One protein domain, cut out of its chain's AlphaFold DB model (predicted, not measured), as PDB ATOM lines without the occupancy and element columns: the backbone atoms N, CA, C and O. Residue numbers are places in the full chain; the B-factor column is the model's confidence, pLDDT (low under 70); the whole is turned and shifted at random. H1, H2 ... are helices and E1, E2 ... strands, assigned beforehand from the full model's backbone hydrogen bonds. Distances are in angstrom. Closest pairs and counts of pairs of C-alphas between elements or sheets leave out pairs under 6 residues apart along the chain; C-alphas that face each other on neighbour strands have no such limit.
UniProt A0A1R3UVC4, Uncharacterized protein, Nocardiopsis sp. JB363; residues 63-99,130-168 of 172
ATOM      1  N   THR A  63     125.298 124.141 142.786       87.88
ATOM      2  CA  THR A  63     124.836 124.557 141.460       87.88
ATOM      3  C   THR A  63     124.483 123.322 140.647       87.88
ATOM      4  O   THR A  63     125.304 122.412 140.509       87.88
ATOM      5  N   ILE A  64     123.264 123.294 140.115       86.75
ATOM      6  CA  ILE A  64     122.717 122.205 139.308       86.75
ATOM      7  C   ILE A  64     122.319 122.804 137.960       86.75
ATOM      8  O   ILE A  64     121.232 123.356 137.808       86.75
ATOM      9  N   GLY A  65     123.227 122.734 136.987       86.44
ATOM     10  CA  GLY A  65     123.029 123.366 135.683       86.44
ATOM     11  C   GLY A  65     122.942 124.885 135.824       86.44
ATOM     12  O   GLY A  65     123.923 125.530 136.181       86.44
ATOM     13  N   ASP A  66     121.762 125.436 135.559       85.62
ATOM     14  CA  ASP A  66     121.404 126.854 135.678       85.62
ATOM     15  C   ASP A  66     120.737 127.218 137.020       85.62
ATOM     16  O   ASP A  66     120.418 128.383 137.256       85.62
ATOM     17  N   ILE A  67     120.521 126.240 137.904       87.44
ATOM     18  CA  ILE A  67     119.918 126.447 139.223       87.44
ATOM     19  C   ILE A  67     121.028 126.606 140.260       87.44
ATOM     20  O   ILE A  67     121.836 125.696 140.452       87.44
ATOM     21  N   ALA A  68     121.042 127.728 140.973       87.88
ATOM     22  CA  ALA A  68     121.950 127.963 142.091       87.88
ATOM     23  C   ALA A  68     121.183 127.914 143.417       87.88
ATOM     24  O   ALA A  68     120.103 128.484 143.551       87.88
ATOM     25  N   VAL A  69     121.742 127.235 144.410       87.94
ATOM     26  CA  VAL A  69     121.141 127.071 145.736       87.94
ATOM     27  C   VAL A  69     122.049 127.704 146.783       87.94
ATOM     28  O   VAL A  69     123.224 127.348 146.890       87.94
ATOM     29  N   THR A  70     121.494 128.622 147.568       88.94
ATOM     30  CA  THR A  70     122.109 129.198 148.771       88.94
ATOM     31  C   THR A  70     121.517 128.543 150.026       88.94
ATOM     32  O   THR A  70     120.663 127.659 149.931       88.94
ATOM     33  N   GLN A  71     121.957 128.942 151.221       85.38
ATOM     34  CA  GLN A  71     121.422 128.403 152.479       85.38
ATOM     35  C   GLN A  71     119.952 128.789 152.679       85.38
ATOM     36  O   GLN A  71     119.196 128.045 153.300       85.38
ATOM     37  N   THR A  72     119.541 129.951 152.161       85.81
ATOM     38  CA  THR A  72     118.182 130.477 152.357       85.81
ATOM     39  C   THR A  72     117.302 130.435 151.113       85.81
ATOM     40  O   THR A  72     116.075 130.489 151.229       85.81
ATOM     41  N   SER A  73     117.879 130.380 149.912       86.19
ATOM     42  CA  SER A  73     117.144 130.612 148.668       86.19
ATOM     43  C   SER A  73     117.613 129.734 147.517       86.19
ATOM     44  O   SER A  73     118.765 129.325 147.440       86.19
ATOM     45  N   VAL A  74     116.715 129.521 146.565       87.69
ATOM     46  CA  VAL A  74     117.009 128.941 145.257       87.69
ATOM     47  C   VAL A  74     116.906 130.050 144.221       87.69
ATOM     48  O   VAL A  74     115.953 130.832 144.221       87.69
ATOM     49  N   ILE A  75     117.904 130.132 143.356       88.12
ATOM     50  CA  ILE A  75     118.033 131.110 142.286       88.12
ATOM     51  C   ILE A  75     117.899 130.347 140.972       88.12
ATOM     52  O   ILE A  75     118.668 129.428 140.687       88.12
ATOM     53  N   THR A  76     116.904 130.730 140.180       89.31
ATOM     54  CA  THR A  76     116.636 130.183 138.845       89.31
ATOM     55  C   THR A  76     116.481 131.334 137.851       89.31
ATOM     56  O   THR A  76     116.195 132.460 138.275       89.31
ATOM     57  N   PRO A  77     116.579 131.092 136.533       83.50
ATOM     58  CA  PRO A  77     116.223 132.093 135.526       83.50
ATOM     59  C   PRO A  77     114.781 132.618 135.653       83.50
ATOM     60  O   PRO A  77     114.504 133.749 135.270       83.50
ATOM     61  N   ALA A  78     113.868 131.828 136.233       77.19
ATOM     62  CA  ALA A  78     112.489 132.228 136.521       77.19
ATOM     63  C   ALA A  78     112.348 133.107 137.787       77.19
ATOM     64  O   ALA A  78     111.251 133.570 138.119       77.19
ATOM     65  N   GLY A  79     113.446 133.337 138.509       81.62
ATOM     66  CA  GLY A  79     113.517 134.169 139.704       81.62
ATOM     67  C   GLY A  79     114.063 133.434 140.928       81.62
ATOM     68  O   GLY A  79     114.457 132.266 140.881       81.62
ATOM     69  N   ARG A  80     114.079 134.156 142.051       85.00
ATOM     70  CA  ARG A  80     114.521 133.663 143.358       85.00
ATOM     71  C   ARG A  80     113.321 133.325 144.241       85.00
ATOM     72  O   ARG A  80     112.333 134.061 144.245       85.00
ATOM     73  N   PHE A  81     113.415 132.235 144.991       89.06
ATOM     74  CA  PHE A  81     112.397 131.796 145.949       89.06
ATOM     75  C   PHE A  81     113.050 131.112 147.163       89.06
ATOM     76  O   PHE A  81     114.204 130.683 147.067       89.06
ATOM     77  N   PRO A  82     112.375 131.043 148.326       88.00
ATOM     78  CA  PRO A  82     112.930 130.387 149.508       88.00
ATOM     79  C   PRO A  82     113.150 128.891 149.257       88.00
ATOM     80  O   PRO A  82     112.326 128.232 148.627       88.00
ATOM     81  N   ILE A  83     114.257 128.344 149.769       88.50
ATOM     82  CA  ILE A  83     114.520 126.901 149.651       88.50
ATOM     83  C   ILE A  83     113.600 126.070 150.549       88.50
ATOM     84  O   ILE A  83     113.251 124.941 150.204       88.50
ATOM     85  N   LYS A  84     113.158 126.634 151.675       86.88
ATOM     86  CA  LYS A  84     112.259 125.956 152.611       86.88
ATOM     87  C   LYS A  84     110.918 125.656 151.950       86.88
ATOM     88  O   LYS A  84     110.285 126.556 151.403       86.88
ATOM     89  N   GLY A  85     110.491 124.399 152.017       84.56
ATOM     90  CA  GLY A  85     109.250 123.941 151.387       84.56
ATOM     91  C   GLY A  85     109.343 123.735 149.871       84.56
ATOM     92  O   GLY A  85     108.319 123.491 149.236       84.56
ATOM     93  N   SER A  86     110.543 123.813 149.281       87.50
ATOM     94  CA  SER A  86     110.743 123.467 147.872       87.50
ATOM     95  C   SER A  86     110.784 121.947 147.663       87.50
ATOM     96  O   SER A  86     111.417 121.202 148.412       87.50
ATOM     97  N   VAL A  87     110.107 121.469 146.622       89.31
ATOM     98  CA  VAL A  87     110.096 120.062 146.218       89.31
ATOM     99  C   VAL A  87     111.083 119.874 145.074       89.31
ATOM    100  O   VAL A  87     110.986 120.529 144.038       89.31
ATOM    101  N   TRP A  88     112.026 118.957 145.269       88.88
ATOM    102  CA  TRP A  88     113.067 118.634 144.297       88.88
ATOM    103  C   TRP A  88     112.852 117.236 143.732       88.88
ATOM    104  O   TRP A  88     112.840 116.262 144.493       88.88
ATOM    105  N   THR A  89     112.768 117.123 142.409       88.75
ATOM    106  CA  THR A  89     112.619 115.851 141.690       88.75
ATOM    107  C   THR A  89     113.739 115.705 140.664       88.75
ATOM    108  O   THR A  89     114.092 116.656 139.972       88.75
ATOM    109  N   MET A  90     114.305 114.502 140.566       86.69
ATOM    110  CA  MET A  90     115.327 114.142 139.582       86.69
ATOM    111  C   MET A  90     114.818 112.955 138.769       86.69
ATOM    112  O   MET A  90     114.420 111.945 139.349       86.69
ATOM    113  N   SER A  91     114.859 113.072 137.446       86.88
ATOM    114  CA  SER A  91     114.556 111.996 136.506       86.88
ATOM    115  C   SER A  91     115.791 111.706 135.663       86.88
ATOM    116  O   SER A  91     116.266 112.567 134.922       86.88
ATOM    117  N   ASP A  92     116.325 110.496 135.788       84.88
ATOM    118  CA  ASP A  92     117.461 110.029 134.998       84.88
ATOM    119  C   ASP A  92     116.964 109.390 133.696       84.88
ATOM    120  O   ASP A  92     116.252 108.386 133.725       84.88
ATOM    121  N   MET A  93     117.320 109.987 132.558       78.94
ATOM    122  CA  MET A  93     117.085 109.436 131.218       78.94
ATOM    123  C   MET A  93     118.407 109.063 130.530       78.94
ATOM    124  O   MET A  93     118.530 109.150 129.305       78.94
ATOM    125  N   SER A  94     119.426 108.680 131.303       80.31
ATOM    126  CA  SER A  94     120.658 108.119 130.757       80.31
ATOM    127  C   SER A  94     120.452 106.691 130.249       80.31
ATOM    128  O   SER A  94     119.802 105.860 130.887       80.31
ATOM    129  N   ARG A  95     121.005 106.394 129.068       70.12
ATOM    130  CA  ARG A  95     121.033 105.047 128.496       70.12
ATOM    131  C   ARG A  95     122.484 104.617 128.312       70.12
ATOM    132  O   ARG A  95     123.284 105.300 127.676       70.12
ATOM    133  N   THR A  96     122.822 103.457 128.859       72.69
ATOM    134  CA  THR A  96     124.118 102.823 128.605       72.69
ATOM    135  C   THR A  96     123.966 101.883 127.425       72.69
ATOM    136  O   THR A  96     123.327 100.835 127.536       72.69
ATOM    137  N   GLU A  97     124.551 102.250 126.291       73.00
ATOM    138  CA  GLU A  97     124.596 101.387 125.115       73.00
ATOM    139  C   GLU A  97     125.952 100.681 125.048       73.00
ATOM    140  O   GLU A  97     127.015 101.295 125.158       73.00
ATOM    141  N   GLN A  98     125.912  99.357 124.889       75.12
ATOM    142  CA  GLN A  98     127.097  98.551 124.618       75.12
ATOM    143  C   GLN A  98     127.193  98.331 123.113       75.12
ATOM    144  O   GLN A  98     126.312  97.696 122.535       75.12
ATOM    145  N   SER A  99     128.266  98.816 122.492       77.50
ATOM    146  CA  SER A  99     128.540  98.586 121.072       77.50
ATOM    147  C   SER A  99     129.904  97.934 120.901       77.50
ATOM    148  O   SER A  99     130.877  98.309 121.558       77.50
ATOM    149  N   THR A 130     128.026 105.738 127.516       72.88
ATOM    150  CA  THR A 130     126.918 106.296 128.296       72.88
ATOM    151  C   THR A 130     126.532 107.620 127.669       72.88
ATOM    152  O   THR A 130     127.351 108.537 127.608       72.88
ATOM    153  N   SER A 131     125.300 107.715 127.192       74.75
ATOM    154  CA  SER A 131     124.738 108.954 126.673       74.75
ATOM    155  C   SER A 131     123.328 109.139 127.218       74.75
ATOM    156  O   SER A 131     122.567 108.189 127.396       74.75
ATOM    157  N   GLY A 132     122.973 110.381 127.511       80.81
ATOM    158  CA  GLY A 132     121.600 110.755 127.807       80.81
ATOM    159  C   GLY A 132     121.521 112.057 128.574       80.81
ATOM    160  O   GLY A 132     122.454 112.866 128.558       80.81
ATOM    161  N   HIS A 133     120.386 112.262 129.229       84.25
ATOM    162  CA  HIS A 133     120.070 113.517 129.895       84.25
ATOM    163  C   HIS A 133     119.477 113.239 131.272       84.25
ATOM    164  O   HIS A 133     118.715 112.293 131.451       84.25
ATOM    165  N   VAL A 134     119.812 114.080 132.241       86.75
ATOM    166  CA  VAL A 134     119.159 114.099 133.548       86.75
ATOM    167  C   VAL A 134     118.279 115.330 133.601       86.75
ATOM    168  O   VAL A 134     118.753 116.442 133.378       86.75
ATOM    169  N   GLN A 135     117.004 115.138 133.913       89.06
ATOM    170  CA  GLN A 135     116.075 116.229 134.148       89.06
ATOM    171  C   GLN A 135     115.978 116.487 135.649       89.06
ATOM    172  O   GLN A 135     115.639 115.588 136.423       89.06
ATOM    173  N   VAL A 136     116.278 117.715 136.060       88.19
ATOM    174  CA  VAL A 136     116.122 118.167 137.442       88.19
ATOM    175  C   VAL A 136     115.033 119.216 137.487       88.19
ATOM    176  O   VAL A 136     114.996 120.137 136.673       88.19
ATOM    177  N   THR A 137     114.146 119.069 138.455       88.88
ATOM    178  CA  THR A 137     112.962 119.892 138.608       88.88
ATOM    179  C   THR A 137     112.876 120.399 140.034       88.88
ATOM    180  O   THR A 137     113.012 119.624 140.984       88.88
ATOM    181  N   VAL A 138     112.620 121.695 140.172       89.31
ATOM    182  CA  VAL A 138     112.375 122.362 141.446       89.31
ATOM    183  C   VAL A 138     111.013 123.042 141.406       89.31
ATOM    184  O   VAL A 138     110.670 123.734 140.444       89.31
ATOM    185  N   GLN A 139     110.229 122.837 142.458       88.81
ATOM    186  CA  GLN A 139     108.935 123.474 142.643       88.81
ATOM    187  C   GLN A 139     108.898 124.166 144.002       88.81
ATOM    188  O   GLN A 139     109.158 123.533 145.021       88.81
ATOM    189  N   ALA A 140     108.561 125.450 144.035       82.56
ATOM    190  CA  ALA A 140     108.433 126.212 145.272       82.56
ATOM    191  C   ALA A 140     107.456 127.367 145.078       82.56
ATOM    192  O   ALA A 140     107.496 128.034 144.048       82.56
ATOM    193  N   ASP A 141     106.600 127.618 146.070       77.25
ATOM    194  CA  ASP A 141     105.704 128.785 146.086       77.25
ATOM    195  C   ASP A 141     104.875 128.947 144.786       77.25
ATOM    196  O   ASP A 141     104.740 130.024 144.214       77.25
ATOM    197  N   GLY A 142     104.393 127.827 144.229       78.94
ATOM    198  CA  GLY A 142     103.642 127.800 142.964       78.94
ATOM    199  C   GLY A 142     104.476 128.010 141.690       78.94
ATOM    200  O   GLY A 142     103.934 127.910 140.591       78.94
ATOM    201  N   LYS A 143     105.787 128.250 141.805       81.38
ATOM    202  CA  LYS A 143     106.726 128.324 140.681       81.38
ATOM    203  C   LYS A 143     107.349 126.961 140.419       81.38
ATOM    204  O   LYS A 143     107.670 126.220 141.348       81.38
ATOM    205  N   TYR A 144     107.536 126.651 139.145       85.38
ATOM    206  CA  TYR A 144     108.134 125.412 138.670       85.38
ATOM    207  C   TYR A 144     109.271 125.753 137.714       85.38
ATOM    208  O   TYR A 144     109.070 126.520 136.771       85.38
ATOM    209  N   HIS A 145     110.447 125.172 137.937       88.69
ATOM    210  CA  HIS A 145     111.580 125.288 137.026       88.69
ATOM    211  C   HIS A 145     112.190 123.914 136.778       88.69
ATOM    212  O   HIS A 145     112.389 123.132 137.708       88.69
ATOM    213  N   SER A 146     112.480 123.611 135.515       87.62
ATOM    214  CA  SER A 146     113.064 122.336 135.115       87.62
ATOM    215  C   SER A 146     114.232 122.572 134.178       87.62
ATOM    216  O   SER A 146     114.116 123.322 133.214       87.62
ATOM    217  N   THR A 147     115.325 121.868 134.436       86.81
ATOM    218  CA  THR A 147     116.558 121.936 133.659       86.81
ATOM    219  C   THR A 147     116.991 120.543 133.223       86.81
ATOM    220  O   THR A 147     116.737 119.556 133.920       86.81
ATOM    221  N   GLN A 148     117.597 120.450 132.045       88.81
ATOM    222  CA  GLN A 148     118.090 119.198 131.480       88.81
ATOM    223  C   GLN A 148     119.605 119.277 131.331       88.81
ATOM    224  O   GLN A 148     120.123 120.098 130.576       88.81
ATOM    225  N   LEU A 149     120.315 118.404 132.042       86.00
ATOM    226  CA  LEU A 149     121.768 118.322 131.996       86.00
ATOM    227  C   LEU A 149     122.184 117.131 131.124       86.00
ATOM    228  O   LEU A 149     121.766 116.003 131.405       86.00
ATOM    229  N   PRO A 150     123.009 117.333 130.081       85.44
ATOM    230  CA  PRO A 150     123.577 116.222 129.335       85.44
ATOM    231  C   PRO A 150     124.548 115.445 130.228       85.44
ATOM    232  O   PRO A 150     125.418 116.026 130.879       85.44
ATOM    233  N   VAL A 151     124.416 114.120 130.241       82.88
ATOM    234  CA  VAL A 151     125.299 113.222 130.988       82.88
ATOM    235  C   VAL A 151     126.026 112.286 130.030       82.88
ATOM    236  O   VAL A 151     125.428 111.574 129.227       82.88
ATOM    237  N   ASN A 152     127.352 112.305 130.121       83.19
ATOM    238  CA  ASN A 152     128.270 111.477 129.334       83.19
ATOM    239  C   ASN A 152     128.893 110.339 130.161       83.19
ATOM    240  O   ASN A 152     129.673 109.540 129.647       83.19
ATOM    241  N   SER A 153     128.588 110.284 131.460       81.12
ATOM    242  CA  SER A 153     129.159 109.324 132.395       81.12
ATOM    243  C   SER A 153     128.187 109.029 133.541       81.12
ATOM    244  O   SER A 153     127.574 109.957 134.079       81.12
ATOM    245  N   PRO A 154     128.100 107.767 133.999       80.31
ATOM    246  CA  PRO A 154     127.291 107.390 135.158       80.31
ATOM    247  C   PRO A 154     127.822 107.988 136.473       80.31
ATOM    248  O   PRO A 154     127.108 108.046 137.474       80.31
ATOM    249  N   VAL A 155     129.077 108.448 136.506       86.00
ATOM    250  CA  VAL A 155     129.621 109.189 137.658       86.00
ATOM    251  C   VAL A 155     128.922 110.544 137.804       86.00
ATOM    252  O   VAL A 155     128.571 110.933 138.915       86.00
ATOM    253  N   LEU A 156     128.651 111.215 136.683       85.62
ATOM    254  CA  LEU A 156     128.026 112.538 136.647       85.62
ATOM    255  C   LEU A 156     126.576 112.477 137.154       85.62
ATOM    256  O   LEU A 156     126.168 113.303 137.965       85.62
ATOM    257  N   VAL A 157     125.837 111.426 136.784       86.69
ATOM    258  CA  VAL A 157     124.484 111.153 137.305       86.69
ATOM    259  C   VAL A 157     124.490 111.017 138.831       86.69
ATOM    260  O   VAL A 157     123.660 111.622 139.512       86.69
ATOM    261  N   ARG A 158     125.449 110.264 139.392       88.88
ATOM    262  CA  ARG A 158     125.579 110.099 140.851       88.88
ATOM    263  C   ARG A 158     125.894 111.416 141.556       88.88
ATOM    264  O   ARG A 158     125.318 111.679 142.607       88.88
ATOM    265  N   GLN A 159     126.759 112.246 140.976       89.38
ATOM    266  CA  GLN A 159     127.060 113.573 141.514       89.38
ATOM    267  C   GLN A 159     125.815 114.471 141.525       89.38
ATOM    268  O   GLN A 159     125.508 115.065 142.557       89.38
ATOM    269  N   ILE A 160     125.061 114.528 140.422       88.31
ATOM    270  CA  ILE A 160     123.811 115.306 140.351       88.31
ATOM    271  C   ILE A 160     122.812 114.800 141.399       88.31
ATOM    272  O   ILE A 160     122.185 115.594 142.094       88.31
ATOM    273  N   ASN A 161     122.707 113.482 141.581       91.31
ATOM    274  CA  ASN A 161     121.844 112.906 142.609       91.31
ATOM    275  C   ASN A 161     122.235 113.368 144.023       91.31
ATOM    276  O   ASN A 161     121.372 113.779 144.795       91.31
ATOM    277  N   GLN A 162     123.531 113.365 144.352       91.38
ATOM    278  CA  GLN A 162     124.031 113.873 145.634       91.38
ATOM    279  C   GLN A 162     123.711 115.359 145.828       91.38
ATOM    280  O   GLN A 162     123.258 115.749 146.903       91.38
ATOM    281  N   GLN A 163     123.883 116.174 144.786       89.88
ATOM    282  CA  GLN A 163     123.555 117.602 144.804       89.88
ATOM    283  C   GLN A 163     122.058 117.849 145.040       89.88
ATOM    284  O   GLN A 163     121.692 118.680 145.869       89.88
ATOM    285  N   VAL A 164     121.189 117.091 144.365       89.38
ATOM    286  CA  VAL A 164     119.732 117.174 144.545       89.38
ATOM    287  C   VAL A 164     119.321 116.723 145.948       89.38
ATOM    288  O   VAL A 164     118.491 117.371 146.581       89.38
ATOM    289  N   ASN A 165     119.916 115.647 146.471       90.94
ATOM    290  CA  ASN A 165     119.654 115.195 147.839       90.94
ATOM    291  C   ASN A 165     120.088 116.240 148.874       90.94
ATOM    292  O   ASN A 165     119.375 116.467 149.850       90.94
ATOM    293  N   TYR A 166     121.220 116.905 148.644       90.38
ATOM    294  CA  TYR A 166     121.674 118.002 149.490       90.38
ATOM    295  C   TYR A 166     120.690 119.180 149.456       90.38
ATOM    296  O   TYR A 166     120.243 119.628 150.511       90.38
ATOM    297  N   ALA A 167     120.252 119.616 148.273       87.62
ATOM    298  CA  ALA A 167     119.239 120.667 148.145       87.62
ATOM    299  C   ALA A 167     117.915 120.289 148.837       87.62
ATOM    300  O   ALA A 167     117.323 121.103 149.542       87.62
ATOM    301  N   ARG A 168     117.494 119.024 148.723       89.38
ATOM    302  CA  ARG A 168     116.319 118.499 149.429       89.38
ATOM    303  C   ARG A 168     116.490 118.543 150.951       89.38
ATOM    304  O   ARG A 168     115.529 118.846 151.646       89.38
TER     305      ARG A 168
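Overview. This is residues 63 to 99 and 130 to 168 of the 172 residues of an uncharacterized protein of Nocardiopsis sp. JB363 (UniProt A0A1R3UVC4). A long wall of three antiparallel strands, E4, E5 and E6, has one helix, H1, running along one face, and a small sheet of short strands, E1, E2 and E3, packs over one end of the wall. The two sheets form a sandwich, partly face to face, with strands crossed at 61 degrees, and E1 comes near the last residues of H1. The printed part has 76 residues, with six named strands and then one named helix, in the order E1 E2 E3 E4 E5 E6 H1, and its class is mixed, helices and strands. The sheets run E1 - E2 - E3 and E4 - E5 - E6, both antiparallel. The whole is compact, with a radius of gyration of the C-alphas of 13.1 A, and spans 45 by 19 by 16 A.

Along the chain. E1, residues 67 to 69, begins at C-alpha 67 (119.918, 126.447, 139.223) and is 6.7 A long. E2, residues 73 to 76, measures 9.8 A, and E3, residues 79 to 82, 10.5 A. E4, residues 87 to 99, is the longest strand at 37.9 A and ends at C-alpha 99 (128.540, 98.586, 121.072). E5, residues 130 to 140, measures 32.0 A, and E6, residues 143 to 151, 25.8 A. H1, residues 154 to 168, is 21.2 A long and ends at C-alpha 168 (116.319, 118.499, 149.429).

Arrangement. E1, E2 and E3 form a meander, each strand the antiparallel neighbour of the one before. Within hydrogen-bond range are N 68 and O 75 of the hairpin E1 and E2, 2.9 A, and N 74 and O 81 of the hairpin E2 and E3, 2.8 A. In the other sheet, N 91 and O 135 of the antiparallel neighbours E4 and E5 are 2.8 A apart, and N 147 and O 136 of the hairpin E5 and E6 2.8 A. The closest C-alphas of E3 and E5 are those of Phe 81 and Ala 140, 6.9 A. H1 is on the sheet E4 E5 E6 at a height over the sheet of 9.3 A, over E4 and E5. It runs along the strands, at 4 degrees to E5 on the local plane, and makes two layers with this sheet, a helix on one face. The closest C-alphas of H1 and E4 are those of Arg 168 and Trp 88, 6.1 A. In H1 every O i to N i+4 pair is within hydrogen-bond range.

Size, cuts and confidence. The C-alphas farthest apart, of Thr 72 and Ser 99, are 45.9 A apart. Residues 100 to 129 are not printed, and C-alphas 99 and 130 are 10.7 A apart across this cut. The links that are printed whole are tight. The mean pLDDT of the printed part is 85.2, and no printed residue is under 70.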